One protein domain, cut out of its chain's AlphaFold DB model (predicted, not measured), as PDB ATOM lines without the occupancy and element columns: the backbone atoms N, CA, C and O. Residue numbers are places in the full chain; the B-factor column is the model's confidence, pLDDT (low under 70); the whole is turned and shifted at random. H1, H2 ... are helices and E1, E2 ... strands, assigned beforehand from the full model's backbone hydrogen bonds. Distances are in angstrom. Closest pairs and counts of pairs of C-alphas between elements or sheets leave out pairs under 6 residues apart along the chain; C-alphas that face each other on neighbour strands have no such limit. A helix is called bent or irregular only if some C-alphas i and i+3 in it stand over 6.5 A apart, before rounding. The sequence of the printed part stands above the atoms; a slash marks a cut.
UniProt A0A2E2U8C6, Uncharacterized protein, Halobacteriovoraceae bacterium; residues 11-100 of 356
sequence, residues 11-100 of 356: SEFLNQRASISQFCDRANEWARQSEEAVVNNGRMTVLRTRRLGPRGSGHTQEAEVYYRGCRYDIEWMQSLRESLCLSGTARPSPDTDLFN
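AT A GLANCE: This is residues 11 to 100 of the 356 residues of an uncharacterized protein of Halobacteriovoraceae bacterium (UniProt A0A2E2U8C6). The two-stranded hairpin E1 and E2 and the long helix H1 make a wide V, joined where H1 ends and E1 begins, with the hairpin as one arm. On the side of H1 away from the hairpin, H2 packs on residues 20 to 28 of H1, and short H3 packs on H2. The printed part has 90 residues, with three named helices and two named strands in the order H1, E1, E2, H2, H3; the sheet, order E1 - E2, is antiparallel and the class is mixed, helices and strands. The whole is loose, with a radius of gyration of the C-alphas of 17.0 A, and flat, spanning 50 by 32 by 17 A.

IN THESE COORDINATES: Start at C-alpha 43, at (-55.847, -6.141, -2.529), where strand E1 begins; it runs over residues 43 to 50 for 20.1 A. Strand E2, residues 59 to 66, comes back over 21.5 A. Before them is H1, residues 11 to 39, which measures 41.1 A from C-alpha 11 at (-29.080, -37.422, 1.861) to C-alpha 39. H1 is irregular, with C-alphas 15 and 18 7.7 A apart, and has a kink of 58 degrees near residue 18. After E2 look for H2, residues 75 to 84, 14.2 A long, and H3, residues 96 to 100, 6.2 A long, which ends at (-48.351, -36.561, 5.888).

HOW THE PARTS SIT: In the hairpin, E1 and E2 are antiparallel, with 150 degrees between their directions. Look for N 44 and O 65, 2.8 A apart, and N 61 and O 48, 3.0 A apart, within hydrogen-bond range. The closest C-alphas of H1 and E1 are those of Ala 37 and Arg 43, 4.5 A apart. H1 touches H2 with residues 20 to 28 alone, at a steep tilt of 48 degrees, opposite ways; their closest C-alphas, of Ala 27 and Arg 81, are 6.6 A apart. H2 touches H3, where the closest C-alphas, of Ser 83 and Leu 98, are 5.1 A apart. H3 is apart from H1, E1 and E2, and H2 is apart from E1. In H2 and H3 every O i to N i+4 pair is within hydrogen-bond range; in H1 23 of 25 are.

THE WHOLE: The two C-alphas farthest apart, of Arg 55 and Asp 97, are 53.9 A from each other. The printed part has no cut. The link from H1 to E1 is tight, those from E1 to E2 and from E2 to H2 are short, and that from H2 to H3 is long; in this long link residues 85 to 86 pair with residues 89 to 90, antiparallel. The mean pLDDT of the printed part is 81.1, and residues 11 to 14, 42, 50 to 59 and 88 are under 70.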
ATOM      1  N   SER A  11     -29.952 -37.722   2.998       52.53
ATOM      2  CA  SER A  11     -29.080 -37.422   1.861       52.53
ATOM      3  C   SER A  11     -29.809 -36.846   0.640       52.53
ATOM      4  O   SER A  11     -29.277 -35.962  -0.028       52.53
ATOM      5  N   GLU A  12     -31.038 -37.275   0.370       63.34
ATOM      6  CA  GLU A  12     -31.812 -36.828  -0.789       63.34
ATOM      7  C   GLU A  12     -32.461 -35.463  -0.532       63.34
ATOM      8  O   GLU A  12     -32.414 -34.586  -1.394       63.34
ATOM      9  N   PHE A  13     -32.919 -35.217   0.701       65.81
ATOM     10  CA  PHE A  13     -33.363 -33.888   1.135       65.81
ATOM     11  C   PHE A  13     -32.237 -32.843   1.037       65.81
ATOM     12  O   PHE A  13     -32.444 -31.720   0.572       65.81
ATOM     13  N   LEU A  14     -31.004 -33.215   1.410       61.69
ATOM     14  CA  LEU A  14     -29.837 -32.335   1.281       61.69
ATOM     15  C   LEU A  14     -29.526 -31.974  -0.178       61.69
ATOM     16  O   LEU A  14     -29.126 -30.837  -0.438       61.69
ATOM     17  N   ASN A  15     -29.753 -32.891  -1.121       71.81
ATOM     18  CA  ASN A  15     -29.552 -32.637  -2.549       71.81
ATOM     19  C   ASN A  15     -30.592 -31.664  -3.130       71.81
ATOM     20  O   ASN A  15     -30.287 -30.941  -4.076       71.81
ATOM     21  N   GLN A  16     -31.789 -31.596  -2.543       79.19
ATOM     22  CA  GLN A  16     -32.872 -30.709  -2.987       79.19
ATOM     23  C   GLN A  16     -32.943 -29.378  -2.227       79.19
ATOM     24  O   GLN A  16     -33.743 -28.505  -2.563       79.19
ATOM     25  N   ARG A  17     -32.069 -29.167  -1.237       79.81
ATOM     26  CA  ARG A  17     -32.110 -28.022  -0.314       79.81
ATOM     27  C   ARG A  17     -32.186 -26.652  -0.997       79.81
ATOM     28  O   ARG A  17     -32.865 -25.761  -0.494       79.81
ATOM     29  N   ALA A  18     -31.497 -26.469  -2.124       81.62
ATOM     30  CA  ALA A  18     -31.549 -25.216  -2.878       81.62
ATOM     31  C   ALA A  18     -32.938 -24.965  -3.493       81.62
ATOM     32  O   ALA A  18     -33.433 -23.842  -3.424       81.62
ATOM     33  N   SER A  19     -33.576 -26.009  -4.035       87.06
ATOM     34  CA  SER A  19     -34.940 -25.947  -4.579       87.06
ATOM     35  C   SER A  19     -35.956 -25.643  -3.477       87.06
ATOM     36  O   SER A  19     -36.742 -24.708  -3.593       87.06
ATOM     37  N   ILE A  20     -35.854 -26.348  -2.344       89.94
ATOM     38  CA  ILE A  20     -36.741 -26.161  -1.185       89.94
ATOM     39  C   ILE A  20     -36.598 -24.754  -0.598       89.94
ATOM     40  O   ILE A  20     -37.589 -24.144  -0.217       89.94
ATOM     41  N   SER A  21     -35.383 -24.199  -0.555       89.62
ATOM     42  CA  SER A  21     -35.181 -22.817  -0.104       89.62
ATOM     43  C   SER A  21     -35.889 -21.814  -1.012       89.62
ATOM     44  O   SER A  21     -36.574 -20.932  -0.510       89.62
ATOM     45  N   GLN A  22     -35.762 -21.968  -2.332       90.75
ATOM     46  CA  GLN A  22     -36.441 -21.093  -3.290       90.75
ATOM     47  C   GLN A  22     -37.965 -21.230  -3.214       90.75
ATOM     48  O   GLN A  22     -38.672 -20.227  -3.300       90.75
ATOM     49  N   PHE A  23     -38.461 -22.457  -3.035       93.56
ATOM     50  CA  PHE A  23     -39.870 -22.712  -2.765       93.56
ATOM     51  C   PHE A  23     -40.317 -21.995  -1.489       93.56
ATOM     52  O   PHE A  23     -41.290 -21.255  -1.531       93.56
ATOM     53  N   CYS A  24     -39.587 -22.125  -0.378       94.38
ATOM     54  CA  CYS A  24     -39.940 -21.461   0.876       94.38
ATOM     55  C   CYS A  24     -39.972 -19.934   0.763       94.38
ATOM     56  O   CYS A  24     -40.866 -19.314   1.340       94.38
ATOM     57  N   ASP A  25     -39.049 -19.324   0.016       92.12
ATOM     58  CA  ASP A  25     -39.062 -17.877  -0.224       92.12
ATOM     59  C   ASP A  25     -40.362 -17.451  -0.931       92.12
ATOM     60  O   ASP A  25     -41.036 -16.515  -0.496       92.12
ATOM     61  N   ARG A  26     -40.755 -18.174  -1.991       92.69
ATOM     62  CA  ARG A  26     -41.981 -17.890  -2.757       92.69
ATOM     63  C   ARG A  26     -43.250 -18.210  -1.974       92.69
ATOM     64  O   ARG A  26     -44.131 -17.362  -1.878       92.69
ATOM     65  N   ALA A  27     -43.325 -19.395  -1.376       94.12
ATOM     66  CA  ALA A  27     -44.477 -19.889  -0.632       94.12
ATOM     67  C   ALA A  27     -44.850 -18.978   0.544       94.12
ATOM     68  O   ALA A  27     -46.031 -18.729   0.779       94.12
ATOM     69  N   ASN A  28     -43.859 -18.444   1.266       92.88
ATOM     70  CA  ASN A  28     -44.127 -17.500   2.352       92.88
ATOM     71  C   ASN A  28     -44.555 -16.122   1.842       92.88
ATOM     72  O   ASN A  28     -45.424 -15.507   2.456       92.88
ATOM     73  N   GLU A  29     -43.995 -15.643   0.728       91.56
ATOM     74  CA  GLU A  29     -44.448 -14.384   0.134       91.56
ATOM     75  C   GLU A  29     -45.881 -14.497  -0.399       91.56
ATOM     76  O   GLU A  29     -46.684 -13.600  -0.156       91.56
ATOM     77  N   TRP A  30     -46.240 -15.605  -1.052       90.94
ATOM     78  CA  TRP A  30     -47.615 -15.855  -1.488       90.94
ATOM     79  C   TRP A  30     -48.588 -15.934  -0.315       90.94
ATOM     80  O   TRP A  30     -49.626 -15.278  -0.360       90.94
ATOM     81  N   ALA A  31     -48.239 -16.663   0.751       90.44
ATOM     82  CA  ALA A  31     -49.065 -16.733   1.953       90.44
ATOM     83  C   ALA A  31     -49.293 -15.335   2.550       90.44
ATOM     84  O   ALA A  31     -50.432 -14.935   2.757       90.44
ATOM     85  N   ARG A  32     -48.229 -14.538   2.712       91.25
ATOM     86  CA  ARG A  32     -48.313 -13.164   3.227       91.25
ATOM     87  C   ARG A  32     -49.178 -12.254   2.345       91.25
ATOM     88  O   ARG A  32     -49.987 -11.489   2.860       91.25
ATOM     89  N   GLN A  33     -48.991 -12.306   1.026       88.75
ATOM     90  CA  GLN A  33     -49.773 -11.517   0.066       88.75
ATOM     91  C   GLN A  33     -51.250 -11.911   0.082       88.75
ATOM     92  O   GLN A  33     -52.119 -11.043   0.023       88.75
ATOM     93  N   SER A  34     -51.532 -13.208   0.189       87.75
ATOM     94  CA  SER A  34     -52.890 -13.715   0.305       87.75
ATOM     95  C   SER A  34     -53.544 -13.323   1.629       87.75
ATOM     96  O   SER A  34     -54.689 -12.889   1.599       87.75
ATOM     97  N   GLU A  35     -52.849 -13.440   2.764       87.25
ATOM     98  CA  GLU A  35     -53.343 -12.997   4.078       87.25
ATOM     99  C   GLU A  35     -53.688 -11.500   4.059       87.25
ATOM    100  O   GLU A  35     -54.751 -11.088   4.522       87.25
ATOM    101  N   GLU A  36     -52.813 -10.677   3.469       85.50
ATOM    102  CA  GLU A  36     -53.057  -9.244   3.283       85.50
ATOM    103  C   GLU A  36     -54.288  -8.994   2.401       85.50
ATOM    104  O   GLU A  36     -55.128  -8.161   2.741       85.50
ATOM    105  N   ALA A  37     -54.421  -9.733   1.299       81.25
ATOM    106  CA  ALA A  37     -55.541  -9.608   0.375       81.25
ATOM    107  C   ALA A  37     -56.885  -9.997   1.000       81.25
ATOM    108  O   ALA A  37     -57.860  -9.280   0.789       81.25
ATOM    109  N   VAL A  38     -56.931 -11.057   1.812       75.38
ATOM    110  CA  VAL A  38     -58.138 -11.478   2.549       75.38
ATOM    111  C   VAL A  38     -58.636 -10.364   3.476       75.38
ATOM    112  O   VAL A  38     -59.827 -10.082   3.550       75.38
ATOM    113  N   VAL A  39     -57.729  -9.646   4.144       80.88
ATOM    114  CA  VAL A  39     -58.113  -8.539   5.040       80.88
ATOM    115  C   VAL A  39     -58.482  -7.260   4.269       80.88
ATOM    116  O   VAL A  39     -59.256  -6.439   4.766       80.88
ATOM    117  N   ASN A  40     -57.961  -7.083   3.052       74.25
ATOM    118  CA  ASN A  40     -58.070  -5.850   2.267       74.25
ATOM    119  C   ASN A  40     -58.917  -5.999   0.992       74.25
ATOM    120  O   ASN A  40     -58.613  -5.379  -0.032       74.25
ATOM    121  N   ASN A  41     -59.995  -6.785   1.036       70.38
ATOM    122  CA  ASN A  41     -60.935  -6.938  -0.083       70.38
ATOM    123  C   ASN A  41     -60.232  -7.331  -1.404       70.38
ATOM    124  O   ASN A  41     -60.421  -6.687  -2.438       70.38
ATOM    125  N   GLY A  42     -59.351  -8.332  -1.347       68.50
ATOM    126  CA  GLY A  42     -58.602  -8.868  -2.487       68.50
ATOM    127  C   GLY A  42     -57.338  -8.089  -2.877       68.50
ATOM    128  O   GLY A  42     -56.659  -8.469  -3.834       68.50
ATOM    129  N   ARG A  43     -56.989  -7.002  -2.175       75.69
ATOM    130  CA  ARG A  43     -55.847  -6.141  -2.529       75.69
ATOM    131  C   ARG A  43     -54.618  -6.376  -1.664       75.69
ATOM    132  O   ARG A  43     -54.709  -6.527  -0.456       75.69
ATOM    133  N   MET A  44     -53.454  -6.289  -2.286       80.88
ATOM    134  CA  MET A  44     -52.157  -6.279  -1.621       80.88
ATOM    135  C   MET A  44     -51.364  -5.027  -1.991       80.88
ATOM    136  O   MET A  44     -51.503  -4.464  -3.084       80.88
ATOM    137  N   THR A  45     -50.479  -4.625  -1.091       84.25
ATOM    138  CA  THR A  45     -49.558  -3.516  -1.293       84.25
ATOM    139  C   THR A  45     -48.287  -4.018  -1.962       84.25
ATOM    140  O   THR A  45     -47.582  -4.883  -1.446       84.25
ATOM    141  N   VAL A  46     -47.945  -3.435  -3.111       83.12
ATOM    142  CA  VAL A  46     -46.678  -3.696  -3.799       83.12
ATOM    143  C   VAL A  46     -45.868  -2.418  -3.949       83.12
ATOM    144  O   VAL A  46     -46.384  -1.346  -4.269       83.12
ATOM    145  N   LEU A  47     -44.554  -2.528  -3.766       79.31
ATOM    146  CA  LEU A  47     -43.632  -1.422  -3.993       79.31
ATOM    147  C   LEU A  47     -43.320  -1.316  -5.489       79.31
ATOM    148  O   LEU A  47     -42.645  -2.169  -6.064       79.31
ATOM    149  N   ARG A  48     -43.780  -0.242  -6.140       72.75
ATOM    150  CA  ARG A  48     -43.438   0.059  -7.535       72.75
ATOM    151  C   ARG A  48     -42.350   1.117  -7.595       72.75
ATOM    152  O   ARG A  48     -42.562   2.276  -7.246       72.75
ATOM    153  N   THR A  49     -41.185   0.744  -8.118       71.88
ATOM    154  CA  THR A  49     -40.136   1.714  -8.448       71.88
ATOM    155  C   THR A  49     -40.380   2.278  -9.842       71.88
ATOM    156  O   THR A  49     -40.124   1.622 -10.853       71.88
ATOM    157  N   ARG A  50     -40.849   3.525  -9.918       63.62
ATOM    158  CA  ARG A  50     -40.994   4.232 -11.194       63.62
ATOM    159  C   ARG A  50     -39.686   4.962 -11.498       63.62
ATOM    160  O   ARG A  50     -39.280   5.864 -10.764       63.62
ATOM    161  N   ARG A  51     -39.000   4.575 -12.580       56.25
ATOM    162  CA  ARG A  51     -37.846   5.334 -13.091       56.25
ATOM    163  C   ARG A  51     -38.342   6.524 -13.905       56.25
ATOM    164  O   ARG A  51     -38.937   6.349 -14.966       56.25
ATOM    165  N   LEU A  52     -38.076   7.733 -13.423       55.72
ATOM    166  CA  LEU A  52     -38.331   8.965 -14.168       55.72
ATOM    167  C   LEU A  52     -37.195   9.189 -15.184       55.72
ATOM    168  O   LEU A  52     -36.227   9.899 -14.931       55.72
ATOM    169  N   GLY A  53     -37.301   8.541 -16.345       55.88
ATOM    170  CA  GLY A  53     -36.384   8.725 -17.476       55.88
ATOM    171  C   GLY A  53     -34.999   8.063 -17.328       55.88
ATOM    172  O   GLY A  53     -34.727   7.380 -16.340       55.88
ATOM    173  N   PRO A  54     -34.092   8.257 -18.309       55.81
ATOM    174  CA  PRO A  54     -32.818   7.528 -18.405       55.81
ATOM    175  C   PRO A  54     -31.800   7.840 -17.297       55.81
ATOM    176  O   PRO A  54     -30.777   7.167 -17.200       55.81
ATOM    177  N   ARG A  55     -32.038   8.888 -16.495       56.19
ATOM    178  CA  ARG A  55     -31.121   9.385 -15.451       56.19
ATOM    179  C   ARG A  55     -31.815   9.796 -14.141       56.19
ATOM    180  O   ARG A  55     -31.158  10.376 -13.284       56.19
ATOM    181  N   GLY A  56     -33.117   9.550 -13.978       51.84
ATOM    182  CA  GLY A  56     -33.834   9.928 -12.756       51.84
ATOM    183  C   GLY A  56     -33.561   8.971 -11.597       51.84
ATOM    184  O   GLY A  56     -33.477   7.757 -11.797       51.84
ATOM    185  N   SER A  57     -33.459   9.511 -10.378       58.47
ATOM    186  CA  SER A  57     -33.565   8.713  -9.156       58.47
ATOM    187  C   SER A  57     -34.918   7.999  -9.152       58.47
ATOM    188  O   SER A  57     -35.955   8.595  -9.442       58.47
ATOM    189  N   GLY A  58     -34.910   6.692  -8.883       60.12
ATOM    190  CA  GLY A  58     -36.150   5.938  -8.743       60.12
ATOM    191  C   GLY A  58     -36.939   6.472  -7.552       60.12
ATOM    192  O   GLY A  58     -36.382   6.649  -6.469       60.12
ATOM    193  N   HIS A  59     -38.225   6.738  -7.748       65.06
ATOM    194  CA  HIS A  59     -39.152   6.889  -6.636       65.06
ATOM    195  C   HIS A  59     -39.889   5.568  -6.468       65.06
ATOM    196  O   HIS A  59     -40.504   5.065  -7.411       65.06
ATOM    197  N   THR A  60     -39.749   4.983  -5.282       75.06
ATOM    198  CA  THR A  60     -40.536   3.827  -4.867       75.06
ATOM    199  C   THR A  60     -41.823   4.355  -4.262       75.06
ATOM    200  O   THR A  60     -41.780   5.133  -3.312       75.06
ATOM    201  N   GLN A  61     -42.948   3.971  -4.850       78.12
ATOM    202  CA  GLN A  61     -44.275   4.289  -4.348       78.12
ATOM    203  C   GLN A  61     -45.002   2.980  -4.046       78.12
ATOM    204  O   GLN A  61     -44.905   2.025  -4.820       78.12
ATOM    205  N   GLU A  62     -45.721   2.945  -2.931       82.12
ATOM    206  CA  GLU A  62     -46.689   1.889  -2.646       82.12
ATOM    207  C   GLU A  62     -47.848   1.982  -3.641       82.12
ATOM    208  O   GLU A  62     -48.363   3.064  -3.932       82.12
ATOM    209  N   ALA A  63     -48.222   0.845  -4.209       82.81
ATOM    210  CA  ALA A  63     -49.375   0.712  -5.075       82.81
ATOM    211  C   ALA A  63     -50.225  -0.455  -4.581       82.81
ATOM    212  O   ALA A  63     -49.695  -1.536  -4.334       82.81
ATOM    213  N   GLU A  64     -51.532  -0.248  -4.489       78.75
ATOM    214  CA  GLU A  64     -52.476  -1.342  -4.286       78.75
ATOM    215  C   GLU A  64     -52.699  -2.074  -5.610       78.75
ATOM    216  O   GLU A  64     -52.938  -1.455  -6.653       78.75
ATOM    217  N   VAL A  65     -52.618  -3.398  -5.574       79.44
ATOM    218  CA  VAL A  65     -52.943  -4.279  -6.700       79.44
ATOM    219  C   VAL A  65     -53.768  -5.452  -6.194       79.44
ATOM    220  O   VAL A  65     -53.642  -5.837  -5.037       79.44
ATOM    221  N   TYR A  66     -54.594  -6.046  -7.050       76.25
ATOM    222  CA  TYR A  66     -55.285  -7.284  -6.692       76.25
ATOM    223  C   TYR A  66     -54.286  -8.440  -6.604       76.25
ATOM    224  O   TYR A  66     -53.461  -8.617  -7.510       76.25
ATOM    225  N   TYR A  67     -54.352  -9.203  -5.514       79.25
ATOM    226  CA  TYR A  67     -53.671 -10.490  -5.428       79.25
ATOM    227  C   TYR A  67     -54.418 -11.503  -6.308       79.25
ATOM    228  O   TYR A  67     -55.622 -11.392  -6.521       79.25
ATOM    229  N   ARG A  68     -53.665 -12.425  -6.907       80.25
ATOM    230  CA  ARG A  68     -54.146 -13.333  -7.963       80.25
ATOM    231  C   ARG A  68     -53.816 -14.793  -7.675       80.25
ATOM    232  O   ARG A  68     -54.216 -15.660  -8.423       80.25
ATOM    233  N   GLY A  69     -52.999 -15.077  -6.670       81.44
ATOM    234  CA  GLY A  69     -52.644 -16.457  -6.361       81.44
ATOM    235  C   GLY A  69     -53.735 -17.170  -5.574       81.44
ATOM    236  O   GLY A  69     -54.779 -16.598  -5.268       81.44
ATOM    237  N   CYS A  70     -53.447 -18.407  -5.188       84.81
ATOM    238  CA  CYS A  70     -54.303 -19.170  -4.299       84.81
ATOM    239  C   CYS A  70     -54.394 -18.522  -2.918       84.81
ATOM    240  O   CYS A  70     -53.465 -17.825  -2.482       84.81
ATOM    241  N   ARG A  71     -55.487 -18.822  -2.207       83.00
ATOM    242  CA  ARG A  71     -55.607 -18.495  -0.788       83.00
ATOM    243  C   ARG A  71     -54.526 -19.185   0.046       83.00
ATOM    244  O   ARG A  71     -54.106 -20.302  -0.254       83.00
ATOM    245  N   TYR A  72     -54.095 -18.518   1.112       85.00
ATOM    246  CA  TYR A  72     -53.072 -19.025   2.032       85.00
ATOM    247  C   TYR A  72     -53.535 -20.217   2.883       85.00
ATOM    248  O   TYR A  72     -52.686 -20.957   3.380       85.00
ATOM    249  N   ASP A  73     -54.846 -20.378   3.074       81.56
ATOM    250  CA  ASP A  73     -55.488 -21.338   3.981       81.56
ATOM    251  C   ASP A  73     -55.993 -22.606   3.273       81.56
ATOM    252  O   ASP A  73     -56.772 -23.370   3.838       81.56
ATOM    253  N   ILE A  74     -55.516 -22.876   2.052       87.44
ATOM    254  CA  ILE A  74     -55.702 -24.181   1.408       87.44
ATOM    255  C   ILE A  74     -54.904 -25.221   2.201       87.44
ATOM    256  O   ILE A  74     -53.673 -25.238   2.143       87.44
ATOM    257  N   GLU A  75     -55.613 -26.085   2.931       89.06
ATOM    258  CA  GLU A  75     -55.052 -26.936   3.990       89.06
ATOM    259  C   GLU A  75     -53.807 -27.719   3.548       89.06
ATOM    260  O   GLU A  75     -52.750 -27.587   4.159       89.06
ATOM    261  N   TRP A  76     -53.882 -28.478   2.449       92.12
ATOM    262  CA  TRP A  76     -52.756 -29.307   1.998       92.12
ATOM    263  C   TRP A  76     -51.535 -28.470   1.577       92.12
ATOM    264  O   TRP A  76     -50.393 -28.855   1.844       92.12
ATOM    265  N   MET A  77     -51.752 -27.294   0.971       94.62
ATOM    266  CA  MET A  77     -50.676 -26.362   0.620       94.62
ATOM    267  C   MET A  77     -50.064 -25.762   1.884       94.62
ATOM    268  O   MET A  77     -48.841 -25.745   2.041       94.62
ATOM    269  N   GLN A  78     -50.900 -25.310   2.820       94.44
ATOM    270  CA  GLN A  78     -50.451 -24.779   4.099       94.44
ATOM    271  C   GLN A  78     -49.609 -25.813   4.854       94.44
ATOM    272  O   GLN A  78     -48.491 -25.494   5.264       94.44
ATOM    273  N   SER A  79     -50.083 -27.056   4.959       95.06
ATOM    274  CA  SER A  79     -49.359 -28.159   5.591       95.06
ATOM    275  C   SER A  79     -48.021 -28.439   4.906       95.06
ATOM    276  O   SER A  79     -47.018 -28.605   5.601       95.06
ATOM    277  N   LEU A  80     -47.945 -28.414   3.564       95.50
ATOM    278  CA  LEU A  80     -46.674 -28.604   2.849       95.50
ATOM    279  C   LEU A  80     -45.690 -27.474   3.175       95.50
ATOM    280  O   LEU A  80     -44.528 -27.716   3.510       95.50
ATOM    281  N   ARG A  81     -46.159 -26.225   3.103       95.50
ATOM    282  CA  ARG A  81     -45.349 -25.043   3.414       95.50
ATOM    283  C   ARG A  81     -44.841 -25.100   4.849       95.50
ATOM    284  O   ARG A  81     -43.657 -24.885   5.080       95.50
ATOM    285  N   GLU A  82     -45.703 -25.389   5.815       94.81
ATOM    286  CA  GLU A  82     -45.334 -25.441   7.232       94.81
ATOM    287  C   GLU A  82     -44.444 -26.640   7.562       94.81
ATOM    288  O   GLU A  82     -43.575 -26.530   8.434       94.81
ATOM    289  N   SER A  83     -44.596 -27.746   6.828       94.44
ATOM    290  CA  SER A  83     -43.712 -28.906   6.915       94.44
ATOM    291  C   SER A  83     -42.293 -28.595   6.451       94.44
ATOM    292  O   SER A  83     -41.329 -29.069   7.055       94.44
ATOM    293  N   LEU A  84     -42.144 -27.785   5.401       93.44
ATOM    294  CA  LEU A  84     -40.856 -27.521   4.759       93.44
ATOM    295  C   LEU A  84     -40.185 -26.231   5.218       93.44
ATOM    296  O   LEU A  84     -38.958 -26.130   5.172       93.44
ATOM    297  N   CYS A  85     -40.956 -25.252   5.682       93.94
ATOM    298  CA  CYS A  85     -40.478 -23.905   5.943       93.94
ATOM    299  C   CYS A  85     -40.619 -23.528   7.423       93.94
ATOM    300  O   CYS A  85     -41.547 -23.931   8.123       93.94
ATOM    301  N   LEU A  86     -39.671 -22.734   7.918       86.50
ATOM    302  CA  LEU A  86     -39.672 -22.130   9.245       86.50
ATOM    303  C   LEU A  86     -39.250 -20.668   9.111       86.50
ATOM    304  O   LEU A  86     -38.132 -20.374   8.680       86.50
ATOM    305  N   SER A  87     -40.150 -19.752   9.472       79.38
ATOM    306  CA  SER A  87     -39.884 -18.304   9.497       79.38
ATOM    307  C   SER A  87     -39.260 -17.760   8.201       79.38
ATOM    308  O   SER A  87     -38.308 -16.987   8.248       79.38
ATOM    309  N   GLY A  88     -39.765 -18.187   7.038       69.44
ATOM    310  CA  GLY A  88     -39.250 -17.737   5.739       69.44
ATOM    311  C   GLY A  88     -38.057 -18.528   5.200       69.44
ATOM    312  O   GLY A  88     -37.568 -18.204   4.131       69.44
ATOM    313  N   THR A  89     -37.574 -19.558   5.902       85.56
ATOM    314  CA  THR A  89     -36.404 -20.348   5.479       85.56
ATOM    315  C   THR A  89     -36.713 -21.837   5.411       85.56
ATOM    316  O   THR A  89     -37.588 -22.318   6.127       85.56
ATOM    317  N   ALA A  90     -35.990 -22.587   4.575       87.62
ATOM    318  CA  ALA A  90     -36.111 -24.043   4.538       87.62
ATOM    319  C   ALA A  90     -35.677 -24.673   5.871       87.62
ATOM    320  O   ALA A  90     -34.598 -24.377   6.399       87.62
ATOM    321  N   ARG A  91     -36.499 -25.586   6.391       88.81
ATOM    322  CA  ARG A  91     -36.176 -26.382   7.575       88.81
ATOM    323  C   ARG A  91     -34.979 -27.304   7.302       88.81
ATOM    324  O   ARG A  91     -34.748 -27.710   6.162       88.81
ATOM    325  N   PRO A  92     -34.214 -27.686   8.342       81.94
ATOM    326  CA  PRO A  92     -33.148 -28.682   8.208       81.94
ATOM    327  C   PRO A  92     -33.654 -30.065   7.775       81.94
ATOM    328  O   PRO A  92     -32.899 -30.817   7.163       81.94
ATOM    329  N   SER A  93     -34.907 -30.378   8.108       83.31
ATOM    330  CA  SER A  93     -35.647 -31.575   7.713       83.31
ATOM    331  C   SER A  93     -37.152 -31.265   7.693       83.31
ATOM    332  O   SER A  93     -37.573 -30.398   8.470       83.31
ATOM    333  N   PRO A  94     -37.957 -31.961   6.871       86.06
ATOM    334  CA  PRO A  94     -39.410 -31.823   6.890       86.06
ATOM    335  C   PRO A  94     -39.996 -32.158   8.263       86.06
ATOM    336  O   PRO A  94     -39.495 -33.048   8.957       86.06
ATOM    337  N   ASP A  95     -41.067 -31.468   8.635       90.88
ATOM    338  CA  ASP A  95     -41.954 -31.910   9.707       90.88
ATOM    339  C   ASP A  95     -42.844 -33.035   9.176       90.88
ATOM    340  O   ASP A  95     -43.644 -32.830   8.261       90.88
ATOM    341  N   THR A  96     -42.659 -34.239   9.703       88.69
ATOM    342  CA  THR A  96     -43.239 -35.462   9.142       88.69
ATOM    343  C   THR A  96     -44.746 -35.521   9.317       88.69
ATOM    344  O   THR A  96     -45.449 -35.984   8.423       88.69
ATOM    345  N   ASP A  97     -45.250 -35.012  10.440       89.81
ATOM    346  CA  ASP A  97     -46.677 -35.051  10.746       89.81
ATOM    347  C   ASP A  97     -47.443 -34.093   9.829       89.81
ATOM    348  O   ASP A  97     -48.507 -34.447   9.322       89.81
ATOM    349  N   LEU A  98     -46.871 -32.914   9.562       92.31
ATOM    350  CA  LEU A  98     -47.424 -31.948   8.612       92.31
ATOM    351  C   LEU A  98     -47.267 -32.408   7.158       92.31
ATOM    352  O   LEU A  98     -48.180 -32.208   6.364       92.31
ATOM    353  N   PHE A  99     -46.156 -33.062   6.806       91.75
ATOM    354  CA  PHE A  99     -45.961 -33.595   5.452       91.75
ATOM    355  C   PHE A  99     -47.004 -34.668   5.114       91.75
ATOM    356  O   PHE A  99     -47.583 -34.681   4.035       91.75
ATOM    357  N   ASN A 100     -47.317 -35.542   6.071       87.88
ATOM    358  CA  ASN A 100     -48.351 -36.561   5.888       87.88
ATOM    359  C   ASN A 100     -49.764 -35.968   5.723       87.88
ATOM    360  O   ASN A 100     -50.647 -36.634   5.185       87.88
TER     361      ASN A 100